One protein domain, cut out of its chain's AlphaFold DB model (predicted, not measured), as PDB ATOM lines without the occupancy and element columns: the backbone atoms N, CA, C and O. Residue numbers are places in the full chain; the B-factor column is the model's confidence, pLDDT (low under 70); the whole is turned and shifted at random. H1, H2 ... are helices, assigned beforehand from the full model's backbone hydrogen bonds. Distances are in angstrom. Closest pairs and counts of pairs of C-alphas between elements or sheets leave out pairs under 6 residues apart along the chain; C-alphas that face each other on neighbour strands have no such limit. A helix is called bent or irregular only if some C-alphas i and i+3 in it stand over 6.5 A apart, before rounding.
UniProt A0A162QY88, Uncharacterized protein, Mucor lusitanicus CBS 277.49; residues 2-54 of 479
ATOM      1  N   LEU A   2     219.232 251.930 346.422       78.31
ATOM      2  CA  LEU A   2     217.826 251.789 346.008       78.31
ATOM      3  C   LEU A   2     217.575 252.225 344.550       78.31
ATOM      4  O   LEU A   2     216.929 251.509 343.804       78.31
ATOM      5  N   LEU A   3     218.190 253.327 344.107       77.19
ATOM      6  CA  LEU A   3     218.089 253.816 342.721       77.19
ATOM      7  C   LEU A   3     218.754 252.871 341.709       77.19
ATOM      8  O   LEU A   3     218.190 252.583 340.666       77.19
ATOM      9  N   THR A   4     219.926 252.329 342.049       76.19
ATOM     10  CA  THR A   4     220.590 251.275 341.266       76.19
ATOM     11  C   THR A   4     219.764 249.993 341.246       76.19
ATOM     12  O   THR A   4     219.622 249.380 340.199       76.19
ATOM     13  N   PHE A   5     219.171 249.607 342.377       80.69
ATOM     14  CA  PHE A   5     218.297 248.442 342.444       80.69
ATOM     15  C   PHE A   5     217.083 248.646 341.541       80.69
ATOM     16  O   PHE A   5     216.852 247.827 340.671       80.69
ATOM     17  N   LEU A   6     216.391 249.782 341.644       85.19
ATOM     18  CA  LEU A   6     215.252 250.108 340.791       85.19
ATOM     19  C   LEU A   6     215.641 250.123 339.304       85.19
ATOM     20  O   LEU A   6     214.970 249.503 338.492       85.19
ATOM     21  N   PHE A   7     216.754 250.765 338.944       83.25
ATOM     22  CA  PHE A   7     217.166 250.898 337.545       83.25
ATOM     23  C   PHE A   7     217.555 249.558 336.904       83.25
ATOM     24  O   PHE A   7     217.326 249.363 335.716       83.25
ATOM     25  N   PHE A   8     218.123 248.627 337.681       79.56
ATOM     26  CA  PHE A   8     218.535 247.317 337.171       79.56
ATOM     27  C   PHE A   8     217.459 246.237 337.328       79.56
ATOM     28  O   PHE A   8     217.260 245.461 336.402       79.56
ATOM     29  N   TYR A   9     216.747 246.184 338.456       82.56
ATOM     30  CA  TYR A   9     215.742 245.150 338.725       82.56
ATOM     31  C   TYR A   9     214.385 245.437 338.086       82.56
ATOM     32  O   TYR A   9     213.712 244.489 337.693       82.56
ATOM     33  N   LEU A  10     213.970 246.702 337.952       86.38
ATOM     34  CA  LEU A  10     212.652 247.023 337.395       86.38
ATOM     35  C   LEU A  10     212.500 246.554 335.935       86.38
ATOM     36  O   LEU A  10     211.507 245.885 335.652       86.38
ATOM     37  N   PRO A  11     213.462 246.789 335.013       82.44
ATOM     38  CA  PRO A  11     213.342 246.305 333.637       82.44
ATOM     39  C   PRO A  11     213.291 244.777 333.559       82.44
ATOM     40  O   PRO A  11     212.549 244.228 332.755       82.44
ATOM     41  N   LEU A  12     214.035 244.078 334.418       78.69
ATOM     42  CA  LEU A  12     214.036 242.612 334.460       78.69
ATOM     43  C   LEU A  12     212.750 242.046 335.009       78.69
ATOM     44  O   LEU A  12     212.273 241.030 334.518       78.69
ATOM     45  N   TYR A  13     212.193 242.696 336.024       86.88
ATOM     46  CA  TYR A  13     210.909 242.300 336.560       86.88
ATOM     47  C   TYR A  13     209.820 242.472 335.499       86.88
ATOM     48  O   TYR A  13     209.011 241.573 335.304       86.88
ATOM     49  N   LEU A  14     209.865 243.567 334.735       88.44
ATOM     50  CA  LEU A  14     208.961 243.785 333.607       88.44
ATOM     51  C   LEU A  14     209.162 242.756 332.491       88.44
ATOM     52  O   LEU A  14     208.176 242.229 331.987       88.44
ATOM     53  N   ILE A  15     210.405 242.403 332.146       83.25
ATOM     54  CA  ILE A  15     210.690 241.329 331.181       83.25
ATOM     55  C   ILE A  15     210.165 239.990 331.706       83.25
ATOM     56  O   ILE A  15     209.548 239.247 330.955       83.25
ATOM     57  N   LYS A  16     210.349 239.687 332.995       82.06
ATOM     58  CA  LYS A  16     209.848 238.458 333.618       82.06
ATOM     59  C   LYS A  16     208.325 238.385 333.559       82.06
ATOM     60  O   LYS A  16     207.792 237.352 333.172       82.06
ATOM     61  N   VAL A  17     207.635 239.472 333.905       87.06
ATOM     62  CA  VAL A  17     206.172 239.560 333.812       87.06
ATOM     63  C   VAL A  17     205.724 239.428 332.356       87.06
ATOM     64  O   VAL A  17     204.815 238.656 332.081       87.06
ATOM     65  N   ALA A  18     206.398 240.091 331.413       84.56
ATOM     66  CA  ALA A  18     206.081 239.994 329.991       84.56
ATOM     67  C   ALA A  18     206.297 238.578 329.434       84.56
ATOM     68  O   ALA A  18     205.455 238.090 328.687       84.56
ATOM     69  N   VAL A  19     207.380 237.891 329.811       80.19
ATOM     70  CA  VAL A  19     207.665 236.508 329.387       80.19
ATOM     71  C   VAL A  19     206.671 235.531 330.009       80.19
ATOM     72  O   VAL A  19     206.149 234.688 329.293       80.19
ATOM     73  N   LEU A  20     206.346 235.669 331.297       80.81
ATOM     74  CA  LEU A  20     205.309 234.852 331.943       80.81
ATOM     75  C   LEU A  20     203.929 235.061 331.309       80.81
ATOM     76  O   LEU A  20     203.153 234.118 331.207       80.81
ATOM     77  N   TRP A  21     203.639 236.285 330.867       83.69
ATOM     78  CA  TRP A  21     202.378 236.619 330.210       83.69
ATOM     79  C   TRP A  21     202.310 236.106 328.766       83.69
ATOM     80  O   TRP A  21     201.250 235.699 328.303       83.69
ATOM     81  N   THR A  22     203.426 236.135 328.032       83.69
ATOM     82  CA  THR A  22     203.461 235.794 326.596       83.69
ATOM     83  C   THR A  22     203.783 234.329 326.322       83.69
ATOM     84  O   THR A  22     203.246 233.753 325.380       83.69
ATOM     85  N   PHE A  23     204.619 233.698 327.145       74.00
ATOM     86  CA  PHE A  23     205.037 232.304 327.006       74.00
ATOM     87  C   PHE A  23     204.369 231.445 328.072       74.00
ATOM     88  O   PHE A  23     205.019 230.880 328.950       74.00
ATOM     89  N   GLN A  24     203.047 231.339 327.986       63.94
ATOM     90  CA  GLN A  24     202.269 230.576 328.957       63.94
ATOM     91  C   GLN A  24     202.451 229.048 328.821       63.94
ATOM     92  O   GLN A  24     201.980 228.314 329.681       63.94
ATOM     93  N   TYR A  25     203.161 228.539 327.802       61.59
ATOM     94  CA  TYR A  25     203.287 227.095 327.580       61.59
ATOM     95  C   TYR A  25     204.695 226.653 327.116       61.59
ATOM     96  O   TYR A  25     205.214 227.045 326.072       61.59
ATOM     97  N   LEU A  26     205.299 225.791 327.939       59.25
ATOM     98  CA  LEU A  26     206.429 224.872 327.723       59.25
ATOM     99  C   LEU A  26     207.858 225.384 327.459       59.25
ATOM    100  O   LEU A  26     208.778 224.797 328.022       59.25
ATOM    101  N   PHE A  27     208.111 226.437 326.678       64.81
ATOM    102  CA  PHE A  27     209.509 226.810 326.344       64.81
ATOM    103  C   PHE A  27     210.132 227.888 327.245       64.81
ATOM    104  O   PHE A  27     211.333 228.152 327.168       64.81
ATOM    105  N   GLY A  28     209.336 228.490 328.131       66.75
ATOM    106  CA  GLY A  28     209.773 229.608 328.967       66.75
ATOM    107  C   GLY A  28     210.775 229.236 330.063       66.75
ATOM    108  O   GLY A  28     211.632 230.055 330.375       66.75
ATOM    109  N   SER A  29     210.720 228.024 330.634       75.88
ATOM    110  CA  SER A  29     211.457 227.716 331.875       75.88
ATOM    111  C   SER A  29     212.979 227.654 331.680       75.88
ATOM    112  O   SER A  29     213.713 228.318 332.403       75.88
ATOM    113  N   VAL A  30     213.470 226.934 330.667       80.00
ATOM    114  CA  VAL A  30     214.923 226.735 330.482       80.00
ATOM    115  C   VAL A  30     215.610 228.025 330.036       80.00
ATOM    116  O   VAL A  30     216.697 228.372 330.500       80.00
ATOM    117  N   ILE A  31     214.959 228.772 329.141       78.75
ATOM    118  CA  ILE A  31     215.456 230.074 328.695       78.75
ATOM    119  C   ILE A  31     215.469 231.045 329.885       78.75
ATOM    120  O   ILE A  31     216.446 231.769 330.081       78.75
ATOM    121  N   PHE A  32     214.439 231.004 330.732       75.56
ATOM    122  CA  PHE A  32     214.352 231.811 331.945       75.56
ATOM    123  C   PHE A  32     215.457 231.501 332.966       75.56
ATOM    124  O   PHE A  32     216.057 232.436 333.510       75.56
ATOM    125  N   ASP A  33     215.782 230.229 333.194       81.19
ATOM    126  CA  ASP A  33     216.857 229.831 334.111       81.19
ATOM    127  C   ASP A  33     218.226 230.313 333.610       81.19
ATOM    128  O   ASP A  33     219.020 230.874 334.375       81.19
ATOM    129  N   CYS A  34     218.472 230.209 332.301       82.62
ATOM    130  CA  CYS A  34     219.683 230.732 331.669       82.62
ATOM    131  C   CYS A  34     219.803 232.258 331.808       82.62
ATOM    132  O   CYS A  34     220.871 232.762 332.169       82.62
ATOM    133  N   TYR A  35     218.722 233.010 331.568       82.19
ATOM    134  CA  TYR A  35     218.734 234.468 331.735       82.19
ATOM    135  C   TYR A  35     218.912 234.883 333.196       82.19
ATOM    136  O   TYR A  35     219.642 235.838 333.471       82.19
ATOM    137  N   SER A  36     218.308 234.152 334.132       79.25
ATOM    138  CA  SER A  36     218.456 234.408 335.566       79.25
ATOM    139  C   SER A  36     219.906 234.199 336.022       79.25
ATOM    140  O   SER A  36     220.466 235.063 336.698       79.25
ATOM    141  N   MET A  37     220.564 233.122 335.574       84.50
ATOM    142  CA  MET A  37     221.976 232.852 335.878       84.50
ATOM    143  C   MET A  37     222.927 233.877 335.252       84.50
ATOM    144  O   MET A  37     223.818 234.391 335.937       84.50
ATOM    145  N   LEU A  38     222.723 234.224 333.975       84.38
ATOM    146  CA  LEU A  38     223.507 235.260 333.297       84.38
ATOM    147  C   LEU A  38     223.373 236.606 334.021       84.38
ATOM    148  O   LEU A  38     224.349 237.342 334.188       84.38
ATOM    149  N   PHE A  39     222.165 236.918 334.490       79.62
ATOM    150  CA  PHE A  39     221.907 238.153 335.203       79.62
ATOM    151  C   PHE A  39     222.562 238.183 336.588       79.62
ATOM    152  O   PHE A  39     223.206 239.176 336.934       79.62
ATOM    153  N   CYS A  40     222.482 237.091 337.355       82.75
ATOM    154  CA  CYS A  40     223.221 236.951 338.612       82.75
ATOM    155  C   CYS A  40     224.726 237.187 338.407       82.75
ATOM    156  O   CYS A  40     225.351 237.912 339.184       82.75
ATOM    157  N   TRP A  41     225.294 236.656 337.321       88.50
ATOM    158  CA  TRP A  41     226.692 236.873 336.949       88.50
ATOM    159  C   TRP A  41     227.018 238.328 336.606       88.50
ATOM    160  O   TRP A  41     228.037 238.860 337.059       88.50
ATOM    161  N   LEU A  42     226.159 238.998 335.835       84.00
ATOM    162  CA  LEU A  42     226.314 240.417 335.510       84.00
ATOM    163  C   LEU A  42     226.249 241.291 336.761       84.00
ATOM    164  O   LEU A  42     227.076 242.189 336.927       84.00
ATOM    165  N   PHE A  43     225.312 241.007 337.666       82.31
ATOM    166  CA  PHE A  43     225.173 241.749 338.913       82.31
ATOM    167  C   PHE A  43     226.380 241.541 339.827       82.31
ATOM    168  O   PHE A  43     226.925 242.507 340.363       82.31
ATOM    169  N   PHE A  44     226.854 240.300 339.950       85.38
ATOM    170  CA  PHE A  44     228.073 239.984 340.687       85.38
ATOM    171  C   PHE A  44     229.293 240.701 340.093       85.38
ATOM    172  O   PHE A  44     230.082 241.301 340.822       85.38
ATOM    173  N   SER A  45     229.409 240.735 338.765       84.19
ATOM    174  CA  SER A  45     230.494 241.431 338.067       84.19
ATOM    175  C   SER A  45     230.437 242.946 338.281       84.19
ATOM    176  O   SER A  45     231.452 243.563 338.595       84.19
ATOM    177  N   LEU A  46     229.253 243.558 338.186       83.38
ATOM    178  CA  LEU A  46     229.050 244.980 338.481       83.38
ATOM    179  C   LEU A  46     229.363 245.309 339.941       83.38
ATOM    180  O   LEU A  46     229.992 246.328 340.222       83.38
ATOM    181  N   PHE A  47     228.972 244.435 340.869       83.25
ATOM    182  CA  PHE A  47     229.306 244.570 342.280       83.25
ATOM    183  C   PHE A  47     230.818 244.501 342.510       83.25
ATOM    184  O   PHE A  47     231.363 245.348 343.216       83.25
ATOM    185  N   LEU A  48     231.515 243.560 341.866       86.00
ATOM    186  CA  LEU A  48     232.976 243.478 341.905       86.00
ATOM    187  C   LEU A  48     233.631 244.732 341.320       86.00
ATOM    188  O   LEU A  48     234.554 245.276 341.923       86.00
ATOM    189  N   VAL A  49     233.138 245.247 340.194       85.94
ATOM    190  CA  VAL A  49     233.651 246.490 339.597       85.94
ATOM    191  C   VAL A  49     233.417 247.683 340.528       85.94
ATOM    192  O   VAL A  49     234.327 248.488 340.727       85.94
ATOM    193  N   ALA A  50     232.248 247.781 341.166       82.19
ATOM    194  CA  ALA A  50     231.949 248.828 342.141       82.19
ATOM    195  C   ALA A  50     232.826 248.719 343.404       82.19
ATOM    196  O   ALA A  50     233.318 249.730 343.913       82.19
ATOM    197  N   MET A  51     233.071 247.494 343.876       85.81
ATOM    198  CA  MET A  51     233.994 247.182 344.972       85.81
ATOM    199  C   MET A  51     235.431 247.601 344.650       85.81
ATOM    200  O   MET A  51     236.109 248.184 345.495       85.81
ATOM    201  N   VAL A  52     235.895 247.324 343.429       86.31
ATOM    202  CA  VAL A  52     237.253 247.656 342.982       86.31
ATOM    203  C   VAL A  52     237.406 249.157 342.723       86.31
ATOM    204  O   VAL A  52     238.442 249.730 343.065       86.31
ATOM    205  N   GLY A  53     236.388 249.805 342.152       85.38
ATOM    206  CA  GLY A  53     236.425 251.222 341.786       85.38
ATOM    207  C   GLY A  53     236.320 252.182 342.973       85.38
ATOM    208  O   GLY A  53     236.854 253.289 342.923       85.38
ATOM    209  N   SER A  54     235.668 251.774 344.064       91.62
ATOM    210  CA  SER A  54     235.464 252.627 345.236       91.62
ATOM    211  C   SER A  54     236.531 252.382 346.308       91.62
ATOM    212  O   SER A  54     236.517 251.379 347.024       91.62
TER     213      SER A  54
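AT A GLANCE: This is residues 2 to 54 of the 479 residues of an uncharacterized protein of Mucor lusitanicus CBS 277.49 (UniProt A0A162QY88). Two long helices, H1 and H2, run side by side in opposite ways and are joined at one end by a five-residue turn, making a long, narrow and loosely formed U. The two arms come near each other only at a few places, and H2 is the longer arm. The printed part has 53 residues with two named helices, H1 then H2, and no named strand; its class is all helix. It is loose, with a radius of gyration of the C-alphas of 13.6 A, and the C-alphas span 45 by 21 by 8 A.

IN THESE COORDINATES: H1 holds residues 2 to 22, from C-alpha 2 at (217.826, 251.789, 346.008) to C-alpha 22 at (203.461, 235.794, 326.596), 29.0 A. It has a kink of 32 degrees near residue 9; it is neither bent nor irregular, but only just: C-alphas 8 and 11 are 6.4 A apart. H2 holds residues 28 to 53 and measures 36.6 A, ending with C-alpha 53 at (236.425, 251.222, 341.786).

HOW THE PARTS SIT: H1 and H2 are close but not clearly touching, with 2 pairs of C-alphas within 8 A. Their closest C-alphas are those of Val 19 and Gly 28, 7.2 A apart. Their lines stand at a shallow tilt of 10 degrees, opposite ways, and their centres are 13.6 A apart. In H2 every O i to N i+4 pair is within hydrogen-bond range; in H1 15 of 17 are.

THE WHOLE: The two C-alphas farthest apart are those of Tyr 25 and Ser 54, 44.7 A. Residues 2 to 7, 21 to 27 and 44 to 54 stand free. The link from H1 to H2 is tight, and the printed part has no cut. The mean pLDDT of the printed part is 80.8; residues 24 to 28 are under 70.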